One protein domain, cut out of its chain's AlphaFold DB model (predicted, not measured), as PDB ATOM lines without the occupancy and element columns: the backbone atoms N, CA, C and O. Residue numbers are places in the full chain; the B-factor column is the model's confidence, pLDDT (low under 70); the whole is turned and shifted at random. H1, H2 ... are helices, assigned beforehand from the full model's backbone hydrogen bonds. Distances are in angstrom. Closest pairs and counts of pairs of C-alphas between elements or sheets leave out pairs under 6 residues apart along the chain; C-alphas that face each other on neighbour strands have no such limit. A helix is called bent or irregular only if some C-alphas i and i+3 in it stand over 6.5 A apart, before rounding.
ATOM      1  N   GLU A   8      -0.810 -17.549  14.156       59.94
ATOM      2  CA  GLU A   8       0.291 -18.266  13.500       59.94
ATOM      3  C   GLU A   8      -0.050 -19.733  13.173       59.94
ATOM      4  O   GLU A   8       0.220 -20.170  12.059       59.94
ATOM      5  N   GLN A   9      -0.744 -20.457  14.063       61.88
ATOM      6  CA  GLN A   9      -1.184 -21.840  13.811       61.88
ATOM      7  C   GLN A   9      -2.266 -21.902  12.725       61.88
ATOM      8  O   GLN A   9      -2.241 -22.773  11.860       61.88
ATOM      9  N   ARG A  10      -3.172 -20.915  12.697       58.81
ATOM     10  CA  ARG A  10      -4.207 -20.809  11.650       58.81
ATOM     11  C   ARG A  10      -3.633 -20.480  10.271       58.81
ATOM     12  O   ARG A  10      -4.250 -20.794   9.257       58.81
ATOM     13  N   LEU A  11      -2.478 -19.817  10.228       55.69
ATOM     14  CA  LEU A  11      -1.774 -19.487   8.989       55.69
ATOM     15  C   LEU A  11      -1.015 -20.693   8.414       55.69
ATOM     16  O   LEU A  11      -0.845 -20.754   7.198       55.69
ATOM     17  N   GLU A  12      -0.589 -21.648   9.244       56.25
ATOM     18  CA  GLU A  12       0.144 -22.847   8.807       56.25
ATOM     19  C   GLU A  12      -0.760 -23.939   8.219       56.25
ATOM     20  O   GLU A  12      -0.364 -24.603   7.267       56.25
ATOM     21  N   GLU A  13      -2.000 -24.071   8.696       53.62
ATOM     22  CA  GLU A  13      -2.940 -25.111   8.236       53.62
ATOM     23  C   GLU A  13      -3.500 -24.880   6.816       53.62
ATOM     24  O   GLU A  13      -4.061 -25.787   6.202       53.62
ATOM     25  N   THR A  14      -3.332 -23.687   6.236       53.25
ATOM     26  CA  THR A  14      -3.873 -23.364   4.902       53.25
ATOM     27  C   THR A  14      -2.827 -23.536   3.794       53.25
ATOM     28  O   THR A  14      -2.227 -22.583   3.301       53.25
ATOM     29  N   HIS A  15      -2.650 -24.771   3.321       49.91
ATOM     30  CA  HIS A  15      -1.731 -25.162   2.234       49.91
ATOM     31  C   HIS A  15      -2.014 -24.548   0.830       49.91
ATOM     32  O   HIS A  15      -1.395 -24.955  -0.151       49.91
ATOM     33  N   ILE A  16      -2.915 -23.564   0.684       54.28
ATOM     34  CA  ILE A  16      -3.442 -23.104  -0.625       54.28
ATOM     35  C   ILE A  16      -2.819 -21.775  -1.125       54.28
ATOM     36  O   ILE A  16      -3.028 -21.380  -2.268       54.28
ATOM     37  N   TRP A  17      -1.976 -21.082  -0.350       49.62
ATOM     38  CA  TRP A  17      -1.533 -19.713  -0.693       49.62
ATOM     39  C   TRP A  17      -0.025 -19.532  -0.928       49.62
ATOM     40  O   TRP A  17       0.532 -18.498  -0.563       49.62
ATOM     41  N   GLY A  18       0.632 -20.488  -1.593       57.44
ATOM     42  CA  GLY A  18       2.095 -20.566  -1.765       57.44
ATOM     43  C   GLY A  18       2.833 -19.231  -1.965       57.44
ATOM     44  O   GLY A  18       3.706 -18.913  -1.174       57.44
ATOM     45  N   VAL A  19       2.451 -18.393  -2.938       59.06
ATOM     46  CA  VAL A  19       3.210 -17.159  -3.267       59.06
ATOM     47  C   VAL A  19       2.691 -15.906  -2.537       59.06
ATOM     48  O   VAL A  19       3.462 -15.026  -2.144       59.06
ATOM     49  N   ARG A  20       1.372 -15.802  -2.316       53.97
ATOM     50  CA  ARG A  20       0.746 -14.644  -1.644       53.97
ATOM     51  C   ARG A  20       0.949 -14.707  -0.127       53.97
ATOM     52  O   ARG A  20       1.317 -13.696   0.464       53.97
ATOM     53  N   ALA A  21       0.809 -15.884   0.486       59.44
ATOM     54  CA  ALA A  21       1.087 -16.086   1.908       59.44
ATOM     55  C   ALA A  21       2.575 -15.910   2.228       59.44
ATOM     56  O   ALA A  21       2.890 -15.312   3.252       59.44
ATOM     57  N   GLN A  22       3.493 -16.319   1.343       61.69
ATOM     58  CA  GLN A  22       4.926 -16.023   1.493       61.69
ATOM     59  C   GLN A  22       5.202 -14.515   1.546       61.69
ATOM     60  O   GLN A  22       5.957 -14.058   2.405       61.69
ATOM     61  N   ARG A  23       4.543 -13.717   0.694       60.53
ATOM     62  CA  ARG A  23       4.632 -12.247   0.737       60.53
ATOM     63  C   ARG A  23       4.098 -11.662   2.044       60.53
ATOM     64  O   ARG A  23       4.770 -10.816   2.626       60.53
ATOM     65  N   TYR A  24       2.943 -12.119   2.533       65.75
ATOM     66  CA  TYR A  24       2.410 -11.664   3.824       65.75
ATOM     67  C   TYR A  24       3.289 -12.098   5.004       65.75
ATOM     68  O   TYR A  24       3.503 -11.305   5.916       65.75
ATOM     69  N   LYS A  25       3.873 -13.302   4.958       72.25
ATOM     70  CA  LYS A  25       4.813 -13.805   5.971       72.25
ATOM     71  C   LYS A  25       6.085 -12.950   6.004       72.25
ATOM     72  O   LYS A  25       6.500 -12.517   7.075       72.25
ATOM     73  N   MET A  26       6.645 -12.605   4.842       73.88
ATOM     74  CA  MET A  26       7.812 -11.718   4.747       73.88
ATOM     75  C   MET A  26       7.497 -10.281   5.201       73.88
ATOM     76  O   MET A  26       8.288  -9.666   5.921       73.88
ATOM     77  N   LEU A  27       6.322  -9.749   4.843       78.00
ATOM     78  CA  LEU A  27       5.877  -8.423   5.277       78.00
ATOM     79  C   LEU A  27       5.682  -8.370   6.799       78.00
ATOM     80  O   LEU A  27       6.105  -7.412   7.441       78.00
ATOM     81  N   PHE A  28       5.093  -9.417   7.381       81.69
ATOM     82  CA  PHE A  28       4.882  -9.538   8.820       81.69
ATOM     83  C   PHE A  28       6.206  -9.609   9.587       81.69
ATOM     84  O   PHE A  28       6.377  -8.898  10.573       81.69
ATOM     85  N   ILE A  29       7.181 -10.383   9.094       83.94
ATOM     86  CA  ILE A  29       8.536 -10.429   9.667       83.94
ATOM     87  C   ILE A  29       9.178  -9.040   9.614       83.94
ATOM     88  O   ILE A  29       9.689  -8.552  10.620       83.94
ATOM     89  N   THR A  30       9.086  -8.360   8.470       88.69
ATOM     90  CA  THR A  30       9.659  -7.017   8.292       88.69
ATOM     91  C   THR A  30       9.011  -5.992   9.229       88.69
ATOM     92  O   THR A  30       9.704  -5.164   9.818       88.69
ATOM     93  N   LEU A  31       7.688  -6.047   9.403       91.06
ATOM     94  CA  LEU A  31       6.954  -5.189  10.336       91.06
ATOM     95  C   LEU A  31       7.346  -5.466  11.788       91.06
ATOM     96  O   LEU A  31       7.591  -4.522  12.536       91.06
ATOM     97  N   LYS A  32       7.472  -6.740  12.168       90.50
ATOM     98  CA  LYS A  32       7.864  -7.143  13.523       90.50
ATOM     99  C   LYS A  32       9.275  -6.658  13.855       90.50
ATOM    100  O   LYS A  32       9.471  -6.060  14.906       90.50
ATOM    101  N   VAL A  33      10.218  -6.791  12.917       94.00
ATOM    102  CA  VAL A  33      11.583  -6.251  13.053       94.00
ATOM    103  C   VAL A  33      11.564  -4.730  13.234       94.00
ATOM    104  O   VAL A  33      12.194  -4.215  14.156       94.00
ATOM    105  N   LYS A  34      10.798  -4.000  12.411       94.25
ATOM    106  CA  LYS A  34      10.660  -2.538  12.539       94.25
ATOM    107  C   LYS A  34      10.056  -2.127  13.883       94.25
ATOM    108  O   LYS A  34      10.534  -1.176  14.494       94.25
ATOM    109  N   GLN A  35       9.045  -2.850  14.360       95.62
ATOM    110  CA  GLN A  35       8.413  -2.586  15.650       95.62
ATOM    111  C   GLN A  35       9.391  -2.815  16.809       95.62
ATOM    112  O   GLN A  35       9.480  -1.972  17.699       95.62
ATOM    113  N   THR A  36      10.169  -3.901  16.788       94.94
ATOM    114  CA  THR A  36      11.186  -4.164  17.817       94.94
ATOM    115  C   THR A  36      12.261  -3.078  17.838       94.94
ATOM    116  O   THR A  36      12.612  -2.597  18.913       94.94
ATOM    117  N   LEU A  37      12.734  -2.633  16.669       96.56
ATOM    118  CA  LEU A  37      13.697  -1.532  16.570       96.56
ATOM    119  C   LEU A  37      13.128  -0.217  17.118       96.56
ATOM    120  O   LEU A  37      13.814   0.486  17.859       96.56
ATOM    121  N   ALA A  38      11.867   0.096  16.807       95.31
ATOM    122  CA  ALA A  38      11.199   1.288  17.322       95.31
ATOM    123  C   ALA A  38      11.072   1.252  18.854       95.31
ATOM    124  O   ALA A  38      11.394   2.233  19.520       95.31
ATOM    125  N   VAL A  39      10.676   0.111  19.428       95.12
ATOM    126  CA  VAL A  39      10.582  -0.058  20.887       95.12
ATOM    127  C   VAL A  39      11.955   0.082  21.551       95.12
ATOM    128  O   VAL A  39      12.068   0.759  22.569       95.12
ATOM    129  N   GLN A  40      13.014  -0.479  20.960       95.38
ATOM    130  CA  GLN A  40      14.384  -0.318  21.465       95.38
ATOM    131  C   GLN A  40      14.865   1.137  21.405       95.38
ATOM    132  O   GLN A  40      15.578   1.585  22.303       95.38
ATOM    133  N   ALA A  41      14.491   1.883  20.364       94.81
ATOM    134  CA  ALA A  41      14.808   3.303  20.258       94.81
ATOM    135  C   ALA A  41      14.088   4.124  21.340       94.81
ATOM    136  O   ALA A  41      14.715   4.966  21.982       94.81
ATOM    137  N   ILE A  42      12.807   3.832  21.594       93.25
ATOM    138  CA  ILE A  42      12.025   4.473  22.661       93.25
ATOM    139  C   ILE A  42      12.625   4.150  24.035       93.25
ATOM    140  O   ILE A  42      12.798   5.053  24.846       93.25
ATOM    141  N   ASP A  43      13.004   2.898  24.294       92.00
ATOM    142  CA  ASP A  43      13.626   2.495  25.562       92.00
ATOM    143  C   ASP A  43      14.950   3.236  25.819       92.00
ATOM    144  O   ASP A  43      15.166   3.792  26.898       92.00
ATOM    145  N   LYS A  44      15.812   3.336  24.799       92.88
ATOM    146  CA  LYS A  44      17.054   4.123  24.877       92.88
ATOM    147  C   LYS A  44      16.776   5.603  25.136       92.88
ATOM    148  O   LYS A  44      17.456   6.210  25.960       92.88
ATOM    149  N   PHE A  45      15.763   6.167  24.480       91.44
ATOM    150  CA  PHE A  45      15.357   7.556  24.681       91.44
ATOM    151  C   PHE A  45      14.890   7.809  26.124       91.44
ATOM    152  O   PHE A  45      15.421   8.697  26.788       91.44
ATOM    153  N   LEU A  46      13.982   6.981  26.651       88.38
ATOM    154  CA  LEU A  46      13.449   7.116  28.015       88.38
ATOM    155  C   LEU A  46      14.519   6.950  29.105       88.38
ATOM    156  O   LEU A  46      14.386   7.521  30.186       88.38
ATOM    157  N   LYS A  47      15.571   6.168  28.841       88.00
ATOM    158  CA  LYS A  47      16.717   6.011  29.752       88.00
ATOM    159  C   LYS A  47      17.692   7.186  29.691       88.00
ATOM    160  O   LYS A  47      18.327   7.482  30.695       88.00
ATOM    161  N   SER A  48      17.811   7.836  28.532       86.81
ATOM    162  CA  SER A  48      18.691   8.998  28.345       86.81
ATOM    163  C   SER A  48      18.115  10.300  28.906       86.81
ATOM    164  O   SER A  48      18.878  11.180  29.288       86.81
ATOM    165  N   GLN A  49      16.786  10.418  28.955       82.31
ATOM    166  CA  GLN A  49      16.094  11.616  29.423       82.31
ATOM    167  C   GLN A  49      15.844  11.554  30.928       82.31
ATOM    168  O   GLN A  49      15.444  10.518  31.474       82.31
TER     169      GLN A  49
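What this domain is: This is residues 8 to 49 of the 154 residues of the protein "Nuclear protein SNF4" of Cyberlindnera fabianii (UniProt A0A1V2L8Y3). A short hook leads into one long, nearly straight helix: the short helix H1, residues 8 to 12, sits beside the first part of H2 with a gap between them, residues 13 to 17 make the turn that joins the two, and residues 26 to 49, of which 26 to 48 belong to H2, stick out free. The printed part has 42 residues with two named helices, H1 then H2, and no named strand; the class is all helix. It is extended, a rod spanning 50 by 18 by 5 A, with a radius of gyration of the C-alphas of 15.7 A.

How they stand to each other: H1, residues 8 to 12, is joined by a tight link of 5 residues to H2, residues 18 to 48. The two are only just apart, their closest C-alphas being 8.4 A from each other. In H1 the O i to N i+4 pair is within hydrogen-bond range; in H2, 26 of 27 are.

Where its parts are: H1 begins at C-alpha 8, (0.291, -18.266, 13.500). H2 runs 45.3 A from C-alpha 18, (2.095, -20.566, -1.765), to C-alpha 48, (18.691, 8.998, 28.345). Neither helix is bent.

The domain as a whole: The C-alphas farthest apart, of Ile 16 and Gln 49, are 49.9 A apart. The printed part has no cut. Residues 8 to 24 have pLDDT under 70.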